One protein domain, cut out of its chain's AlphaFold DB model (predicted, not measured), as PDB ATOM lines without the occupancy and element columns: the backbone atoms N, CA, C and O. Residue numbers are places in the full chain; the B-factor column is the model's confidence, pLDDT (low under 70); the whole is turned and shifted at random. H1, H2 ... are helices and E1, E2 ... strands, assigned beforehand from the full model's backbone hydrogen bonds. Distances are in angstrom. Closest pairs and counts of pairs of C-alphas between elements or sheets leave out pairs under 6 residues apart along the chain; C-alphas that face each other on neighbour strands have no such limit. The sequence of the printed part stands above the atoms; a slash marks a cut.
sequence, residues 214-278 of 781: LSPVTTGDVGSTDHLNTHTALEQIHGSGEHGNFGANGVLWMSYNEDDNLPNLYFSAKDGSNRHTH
ATOM      1  N   LEU A 214     -41.634 -33.890  51.944       69.94
ATOM      2  CA  LEU A 214     -42.382 -33.059  51.008       69.94
ATOM      3  C   LEU A 214     -43.655 -32.542  51.673       69.94
ATOM      4  O   LEU A 214     -44.459 -33.332  52.163       69.94
ATOM      5  N   SER A 215     -43.856 -31.228  51.659       70.56
ATOM      6  CA  SER A 215     -45.161 -30.599  51.880       70.56
ATOM      7  C   SER A 215     -45.821 -30.304  50.530       70.56
ATOM      8  O   SER A 215     -45.098 -30.025  49.569       70.56
ATOM      9  N   PRO A 216     -47.164 -30.344  50.419       78.12
ATOM     10  CA  PRO A 216     -47.843 -29.884  49.214       78.12
ATOM     11  C   PRO A 216     -47.487 -28.424  48.922       78.12
ATOM     12  O   PRO A 216     -47.597 -27.573  49.802       78.12
ATOM     13  N   VAL A 217     -47.060 -28.150  47.695       81.56
ATOM     14  CA  VAL A 217     -46.802 -26.806  47.183       81.56
ATOM     15  C   VAL A 217     -48.080 -26.292  46.528       81.56
ATOM     16  O   VAL A 217     -48.643 -26.973  45.667       81.56
ATOM     17  N   THR A 218     -48.527 -25.106  46.931       78.94
ATOM     18  CA  THR A 218     -49.757 -24.460  46.445       78.94
ATOM     19  C   THR A 218     -49.508 -22.989  46.156       78.94
ATOM     20  O   THR A 218     -48.670 -22.371  46.805       78.94
ATOM     21  N   THR A 219     -50.254 -22.404  45.218       72.88
ATOM     22  CA  THR A 219     -50.188 -20.958  44.924       72.88
ATOM     23  C   THR A 219     -51.039 -20.102  45.870       72.88
ATOM     24  O   THR A 219     -50.958 -18.878  45.817       72.88
ATOM     25  N   GLY A 220     -51.879 -20.726  46.703       65.81
ATOM     26  CA  GLY A 220     -52.733 -20.053  47.687       65.81
ATOM     27  C   GLY A 220     -52.198 -20.111  49.123       65.81
ATOM     28  O   GLY A 220     -51.121 -20.647  49.384       65.81
ATOM     29  N   ASP A 221     -52.984 -19.572  50.060       64.81
ATOM     30  CA  ASP A 221     -52.669 -19.521  51.497       64.81
ATOM     31  C   ASP A 221     -52.504 -20.917  52.137       64.81
ATOM     32  O   ASP A 221     -52.880 -21.941  51.568       64.81
ATOM     33  N   VAL A 222     -51.988 -20.977  53.372       51.84
ATOM     34  CA  VAL A 222     -51.854 -22.233  54.135       51.84
ATOM     35  C   VAL A 222     -53.205 -22.951  54.237       51.84
ATOM     36  O   VAL A 222     -54.159 -22.426  54.809       51.84
ATOM     37  N   GLY A 223     -53.263 -24.181  53.720       57.25
ATOM     38  CA  GLY A 223     -54.492 -24.976  53.644       57.25
ATOM     39  C   GLY A 223     -55.270 -24.814  52.335       57.25
ATOM     40  O   GLY A 223     -56.284 -25.489  52.168       57.25
ATOM     41  N   SER A 224     -54.798 -23.971  51.409       71.19
ATOM     42  CA  SER A 224     -55.259 -23.970  50.022       71.19
ATOM     43  C   SER A 224     -54.996 -25.331  49.383       71.19
ATOM     44  O   SER A 224     -54.032 -26.021  49.720       71.19
ATOM     45  N   THR A 225     -55.871 -25.710  48.459       75.06
ATOM     46  CA  THR A 225     -55.708 -26.879  47.593       75.06
ATOM     47  C   THR A 225     -55.428 -26.467  46.149       75.06
ATOM     48  O   THR A 225     -55.549 -27.290  45.246       75.06
ATOM     49  N   ASP A 226     -55.047 -25.200  45.923       81.00
ATOM     50  CA  ASP A 226     -54.660 -24.700  44.604       81.00
ATOM     51  C   ASP A 226     -53.489 -25.528  44.079       81.00
ATOM     52  O   ASP A 226     -52.391 -25.542  44.646       81.00
ATOM     53  N   HIS A 227     -53.764 -26.270  43.016       80.56
ATOM     54  CA  HIS A 227     -52.877 -27.292  42.502       80.56
ATOM     55  C   HIS A 227     -51.741 -26.687  41.685       80.56
ATOM     56  O   HIS A 227     -51.872 -25.670  41.006       80.56
ATOM     57  N   LEU A 228     -50.620 -27.390  41.711       83.81
ATOM     58  CA  LEU A 228     -49.420 -27.041  40.981       83.81
ATOM     59  C   LEU A 228     -48.912 -28.294  40.278       83.81
ATOM     60  O   LEU A 228     -48.004 -28.972  40.746       83.81
ATOM     61  N   ASN A 229     -49.567 -28.646  39.180       79.75
ATOM     62  CA  ASN A 229     -49.342 -29.882  38.427       79.75
ATOM     63  C   ASN A 229     -48.364 -29.715  37.252       79.75
ATOM     64  O   ASN A 229     -47.979 -30.712  36.649       79.75
ATOM     65  N   THR A 230     -47.910 -28.490  36.960       82.62
ATOM     66  CA  THR A 230     -46.972 -28.213  35.863       82.62
ATOM     67  C   THR A 230     -45.677 -27.573  36.365       82.62
ATOM     68  O   THR A 230     -45.681 -26.714  37.251       82.62
ATOM     69  N   HIS A 231     -44.547 -27.946  35.758       82.19
ATOM     70  CA  HIS A 231     -43.261 -27.293  36.025       82.19
ATOM     71  C   HIS A 231     -43.286 -25.784  35.740       82.19
ATOM     72  O   HIS A 231     -42.710 -25.027  36.509       82.19
ATOM     73  N   THR A 232     -43.975 -25.340  34.681       84.00
ATOM     74  CA  THR A 232     -44.094 -23.915  34.329       84.00
ATOM     75  C   THR A 232     -44.760 -23.123  35.445       84.00
ATOM     76  O   THR A 232     -44.288 -22.047  35.803       84.00
ATOM     77  N   ALA A 233     -45.839 -23.655  36.020       83.19
ATOM     78  CA  ALA A 233     -46.529 -22.995  37.116       83.19
ATOM     79  C   ALA A 233     -45.664 -22.974  38.390       83.19
ATOM     80  O   ALA A 233     -45.633 -21.957  39.076       83.19
ATOM     81  N   LEU A 234     -44.895 -24.038  38.671       85.56
ATOM     82  CA  LEU A 234     -43.951 -24.059  39.798       85.56
ATOM     83  C   LEU A 234     -42.788 -23.069  39.620       85.56
ATOM     84  O   LEU A 234     -42.407 -22.409  40.583       85.56
ATOM     85  N   GLU A 235     -42.252 -22.901  38.406       83.56
ATOM     86  CA  GLU A 235     -41.259 -21.850  38.120       83.56
ATOM     87  C   GLU A 235     -41.838 -20.445  38.340       83.56
ATOM     88  O   GLU A 235     -41.099 -19.530  38.689       83.56
ATOM     89  N   GLN A 236     -43.150 -20.268  38.169       85.50
ATOM     90  CA  GLN A 236     -43.849 -18.984  38.261       85.50
ATOM     91  C   GLN A 236     -44.630 -18.799  39.572       85.50
ATOM     92  O   GLN A 236     -45.486 -17.918  39.647       85.50
ATOM     93  N   ILE A 237     -44.343 -19.591  40.613       81.94
ATOM     94  CA  ILE A 237     -45.107 -19.569  41.874       81.94
ATOM     95  C   ILE A 237     -45.120 -18.185  42.552       81.94
ATOM     96  O   ILE A 237     -46.090 -17.827  43.211       81.94
ATOM     97  N   HIS A 238     -44.086 -17.371  42.315       78.12
ATOM     98  CA  HIS A 238     -43.955 -15.992  42.799       78.12
ATOM     99  C   HIS A 238     -44.371 -14.935  41.751       78.12
ATOM    100  O   HIS A 238     -43.842 -13.826  41.733       78.12
ATOM    101  N   GLY A 239     -45.283 -15.274  40.837       73.31
ATOM    102  CA  GLY A 239     -45.875 -14.335  39.884       73.31
ATOM    103  C   GLY A 239     -45.008 -13.984  38.665       73.31
ATOM    104  O   GLY A 239     -43.901 -14.483  38.454       73.31
ATOM    105  N   SER A 240     -45.550 -13.119  37.799       64.31
ATOM    106  CA  SER A 240     -44.930 -12.768  36.517       64.31
ATOM    107  C   SER A 240     -43.656 -11.937  36.705       64.31
ATOM    108  O   SER A 240     -43.725 -10.821  37.223       64.31
ATOM    109  N   GLY A 241     -42.522 -12.434  36.206       67.12
ATOM    110  CA  GLY A 241     -41.237 -11.721  36.199       67.12
ATOM    111  C   GLY A 241     -40.195 -12.233  37.199       67.12
ATOM    112  O   GLY A 241     -39.023 -11.901  37.044       67.12
ATOM    113  N   GLU A 242     -40.580 -13.090  38.149       71.00
ATOM    114  CA  GLU A 242     -39.683 -13.730  39.132       71.00
ATOM    115  C   GLU A 242     -39.629 -15.243  38.934       71.00
ATOM    116  O   GLU A 242     -39.858 -16.035  39.852       71.00
ATOM    117  N   HIS A 243     -39.343 -15.646  37.698       80.50
ATOM    118  CA  HIS A 243     -39.384 -17.050  37.325       80.50
ATOM    119  C   HIS A 243     -38.141 -17.778  37.832       80.50
ATOM    120  O   HIS A 243     -37.006 -17.376  37.557       80.50
ATOM    121  N   GLY A 244     -38.369 -18.892  38.517       74.50
ATOM    122  CA  GLY A 244     -37.349 -19.905  38.707       74.50
ATOM    123  C   GLY A 244     -36.858 -20.467  37.378       74.50
ATOM    124  O   GLY A 244     -37.510 -20.345  36.341       74.50
ATOM    125  N   ASN A 245     -35.697 -21.114  37.405       79.94
ATOM    126  CA  ASN A 245     -35.190 -21.845  36.249       79.94
ATOM    127  C   ASN A 245     -34.633 -23.193  36.692       79.94
ATOM    128  O   ASN A 245     -33.550 -23.275  37.273       79.94
ATOM    129  N   PHE A 246     -35.348 -24.272  36.374       79.81
ATOM    130  CA  PHE A 246     -34.918 -25.618  36.748       79.81
ATOM    131  C   PHE A 246     -33.733 -26.140  35.921       79.81
ATOM    132  O   PHE A 246     -33.145 -27.170  36.262       79.81
ATOM    133  N   GLY A 247     -33.355 -25.472  34.826       78.31
ATOM    134  CA  GLY A 247     -32.203 -25.844  34.007       78.31
ATOM    135  C   GLY A 247     -32.286 -27.290  33.503       78.31
ATOM    136  O   GLY A 247     -33.284 -27.689  32.899       78.31
ATOM    137  N   ALA A 248     -31.237 -28.082  33.737       74.25
ATOM    138  CA  ALA A 248     -31.202 -29.525  33.455       74.25
ATOM    139  C   ALA A 248     -31.579 -30.400  34.668       74.25
ATOM    140  O   ALA A 248     -31.572 -31.623  34.563       74.25
ATOM    141  N   ASN A 249     -31.905 -29.796  35.813       75.94
ATOM    142  CA  ASN A 249     -32.134 -30.528  37.055       75.94
ATOM    143  C   ASN A 249     -33.499 -31.228  37.050       75.94
ATOM    144  O   ASN A 249     -34.485 -30.696  36.529       75.94
ATOM    145  N   GLY A 250     -33.555 -32.417  37.650       81.75
ATOM    146  CA  GLY A 250     -34.813 -33.063  38.009       81.75
ATOM    147  C   GLY A 250     -35.402 -32.397  39.251       81.75
ATOM    148  O   GLY A 250     -34.675 -32.151  40.211       81.75
ATOM    149  N   VAL A 251     -36.697 -32.102  39.230       84.06
ATOM    150  CA  VAL A 251     -37.420 -31.469  40.340       84.06
ATOM    151  C   VAL A 251     -38.525 -32.409  40.782       84.06
ATOM    152  O   VAL A 251     -39.293 -32.881  39.950       84.06
ATOM    153  N   LEU A 252     -38.592 -32.697  42.077       87.44
ATOM    154  CA  LEU A 252     -39.628 -33.523  42.687       87.44
ATOM    155  C   LEU A 252     -40.391 -32.655  43.685       87.44
ATOM    156  O   LEU A 252     -39.772 -32.078  44.577       87.44
ATOM    157  N   TRP A 253     -41.710 -32.577  43.556       86.62
ATOM    158  CA  TRP A 253     -42.555 -31.859  44.504       86.62
ATOM    159  C   TRP A 253     -43.873 -32.589  44.712       86.62
ATOM    160  O   TRP A 253     -44.291 -33.405  43.895       86.62
ATOM    161  N   MET A 254     -44.530 -32.292  45.822       85.94
ATOM    162  CA  MET A 254     -45.891 -32.738  46.076       85.94
ATOM    163  C   MET A 254     -46.827 -31.551  45.865       85.94
ATOM    164  O   MET A 254     -46.477 -30.435  46.234       85.94
ATOM    165  N   SER A 255     -47.998 -31.759  45.279       86.50
ATOM    166  CA  SER A 255     -49.066 -30.755  45.203       86.50
ATOM    167  C   SER A 255     -50.422 -31.457  45.194       86.50
ATOM    168  O   SER A 255     -50.478 -32.678  45.069       86.50
ATOM    169  N   TYR A 256     -51.514 -30.723  45.361       84.19
ATOM    170  CA  TYR A 256     -52.845 -31.316  45.322       84.19
ATOM    171  C   TYR A 256     -53.267 -31.625  43.889       84.19
ATOM    172  O   TYR A 256     -52.784 -31.019  42.931       84.19
ATOM    173  N   ASN A 257     -54.139 -32.612  43.736       78.75
ATOM    174  CA  ASN A 257     -54.818 -32.837  42.471       78.75
ATOM    175  C   ASN A 257     -56.105 -32.003  42.386       78.75
ATOM    176  O   ASN A 257     -56.671 -31.599  43.397       78.75
ATOM    177  N   GLU A 258     -56.556 -31.752  41.162       76.06
ATOM    178  CA  GLU A 258     -57.747 -30.942  40.882       76.06
ATOM    179  C   GLU A 258     -59.080 -31.705  41.041       76.06
ATOM    180  O   GLU A 258     -60.133 -31.074  41.021       76.06
ATOM    181  N   ASP A 259     -59.053 -33.037  41.205       71.75
ATOM    182  CA  ASP A 259     -60.268 -33.870  41.234       71.75
ATOM    183  C   ASP A 259     -60.800 -34.106  42.657       71.75
ATOM    184  O   ASP A 259     -61.998 -33.970  42.906       71.75
ATOM    185  N   ASP A 260     -59.927 -34.484  43.593       76.31
ATOM    186  CA  ASP A 260     -60.277 -34.854  44.969       76.31
ATOM    187  C   ASP A 260     -59.485 -34.075  46.041       76.31
ATOM    188  O   ASP A 260     -59.706 -34.280  47.238       76.31
ATOM    189  N   ASN A 261     -58.616 -33.139  45.630       80.31
ATOM    190  CA  ASN A 261     -57.757 -32.331  46.502       80.31
ATOM    191  C   ASN A 261     -56.827 -33.161  47.410       80.31
ATOM    192  O   ASN A 261     -56.411 -32.692  48.474       80.31
ATOM    193  N   LEU A 262     -56.478 -34.391  47.019       82.56
ATOM    194  CA  LEU A 262     -55.487 -35.213  47.714       82.56
ATOM    195  C   LEU A 262     -54.064 -34.952  47.190       82.56
ATOM    196  O   LEU A 262     -53.877 -34.506  46.053       82.56
ATOM    197  N   PRO A 263     -53.036 -35.193  48.023       80.81
ATOM    198  CA  PRO A 263     -51.651 -34.949  47.647       80.81
ATOM    199  C   PRO A 263     -51.150 -35.947  46.595       80.81
ATOM    200  O   PRO A 263     -51.171 -37.159  46.807       80.81
ATOM    201  N   ASN A 264     -50.605 -35.405  45.509       86.12
ATOM    202  CA  ASN A 264     -49.953 -36.106  44.411       86.12
ATOM    203  C   ASN A 264     -48.470 -35.728  44.324       86.12
ATOM    204  O   ASN A 264     -48.091 -34.568  44.487       86.12
ATOM    205  N   LEU A 265     -47.629 -36.717  44.033       88.88
ATOM    206  CA  LEU A 265     -46.196 -36.560  43.827       88.88
ATOM    207  C   LEU A 265     -45.888 -36.348  42.341       88.88
ATOM    208  O   LEU A 265     -46.156 -37.223  41.516       88.88
ATOM    209  N   TYR A 266     -45.262 -35.222  42.018       87.62
ATOM    210  CA  TYR A 266     -44.878 -34.823  40.669       87.62
ATOM    211  C   TYR A 266     -43.362 -34.789  40.517       87.62
ATOM    212  O   TYR A 266     -42.643 -34.285  41.378       87.62
ATOM    213  N   PHE A 267     -42.872 -35.288  39.387       87.69
ATOM    214  CA  PHE A 267     -41.470 -35.231  38.998       87.69
ATOM    215  C   PHE A 267     -41.314 -34.573  37.635       87.69
ATOM    216  O   PHE A 267     -41.855 -35.057  36.645       87.69
ATOM    217  N   SER A 268     -40.517 -33.512  37.551       86.50
ATOM    218  CA  SER A 268     -40.190 -32.867  36.288       86.50
ATOM    219  C   SER A 268     -38.716 -32.962  35.931       86.50
ATOM    220  O   SER A 268     -37.844 -32.560  36.701       86.50
ATOM    221  N   ALA A 269     -38.434 -33.406  34.710       86.69
ATOM    222  CA  ALA A 269     -37.099 -33.427  34.127       86.69
ATOM    223  C   ALA A 269     -37.159 -33.170  32.616       86.69
ATOM    224  O   ALA A 269     -38.230 -33.198  32.006       86.69
ATOM    225  N   LYS A 270     -35.995 -32.898  32.013       81.44
ATOM    226  CA  LYS A 270     -35.861 -32.845  30.554       81.44
ATOM    227  C   LYS A 270     -35.811 -34.263  29.977       81.44
ATOM    228  O   LYS A 270     -34.945 -35.038  30.373       81.44
ATOM    229  N   ASP A 271     -36.699 -34.561  29.030       70.19
ATOM    230  CA  ASP A 271     -36.627 -35.733  28.148       70.19
ATOM    231  C   ASP A 271     -36.318 -35.228  26.728       70.19
ATOM    232  O   ASP A 271     -37.141 -34.593  26.062       70.19
ATOM    233  N   GLY A 272     -35.065 -35.383  26.298       69.94
ATOM    234  CA  GLY A 272     -34.546 -34.706  25.108       69.94
ATOM    235  C   GLY A 272     -34.479 -33.180  25.280       69.94
ATOM    236  O   GLY A 272     -33.884 -32.678  26.236       69.94
ATOM    237  N   SER A 273     -35.052 -32.426  24.333       68.25
ATOM    238  CA  SER A 273     -35.037 -30.950  24.348       68.25
ATOM    239  C   SER A 273     -36.150 -30.322  25.200       68.25
ATOM    240  O   SER A 273     -36.045 -29.142  25.535       68.25
ATOM    241  N   ASN A 274     -37.190 -31.081  25.561       73.50
ATOM    242  CA  ASN A 274     -38.377 -30.586  26.268       73.50
ATOM    243  C   ASN A 274     -38.383 -31.039  27.733       73.50
ATOM    244  O   ASN A 274     -37.822 -32.078  28.072       73.50
ATOM    245  N   ARG A 275     -39.026 -30.263  28.610       81.94
ATOM    246  CA  ARG A 275     -39.253 -30.619  30.017       81.94
ATOM    247  C   ARG A 275     -40.689 -31.112  30.195       81.94
ATOM    248  O   ARG A 275     -41.622 -30.454  29.749       81.94
ATOM    249  N   HIS A 276     -40.850 -32.247  30.866       79.81
ATOM    250  CA  HIS A 276     -42.147 -32.874  31.143       79.81
ATOM    251  C   HIS A 276     -42.368 -32.972  32.657       79.81
ATOM    252  O   HIS A 276     -41.396 -32.976  33.410       79.81
ATOM    253  N   THR A 277     -43.624 -33.000  33.117       83.12
ATOM    254  CA  THR A 277     -43.998 -33.204  34.535       83.12
ATOM    255  C   THR A 277     -44.774 -34.508  34.700       83.12
ATOM    256  O   THR A 277     -45.926 -34.603  34.308       83.12
ATOM    257  N   HIS A 278     -44.119 -35.537  35.225       81.00
ATOM    258  CA  HIS A 278     -44.670 -36.868  35.436       81.00
ATOM    259  C   HIS A 278     -45.378 -36.940  36.790       81.00
ATOM    260  O   HIS A 278     -44.766 -36.655  37.819       81.00
TER     261      HIS A 278
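AT A GLANCE: This is residues 214 to 278 of the 781 residues of an uncharacterized protein of Parvibaculum sp (UniProt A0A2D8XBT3). With little regular structure, the domain has two long loops, residues 214 to 230 and 236 to 250, and one short helix, H1, over one side of a small antiparallel sheet, E1, E2, E3. The printed part has 65 residues, with H1 and then three named strands; these elements hold only 25 residues, mostly strand. It is compact, with a radius of gyration of the C-alphas of 11.9 A and spans of 34 by 25 by 19 A.

HOW THE PARTS SIT: H1, residues 231 to 235, only grazes the sheet; its O i to N i+4 pair is within hydrogen-bond range. E1, 251 to 256, E2, 263 to 271, and E3, 274 to 278, form a meander, each strand the antiparallel neighbour of the one before. N 253 and O 266 are 2.9 A apart, N 278 and O 267 2.7 A. E1 and E3 are apart.

IN THESE COORDINATES: H1 begins at C-alpha 231 (-43.261, -27.293, 36.025). E1 measures 16.2 A, E2 24.6 A and E3 12.8 A, ending at C-alpha 278 (-44.670, -36.868, 35.436).

THE WHOLE: The C-alphas farthest apart, Gly 223 and Gly 272, are 36.1 A apart. The printed part has no cut. The link from H1 to E1 is long. Residues 214, 220 to 223, 240 to 241 and 272 to 273 have pLDDT under 70.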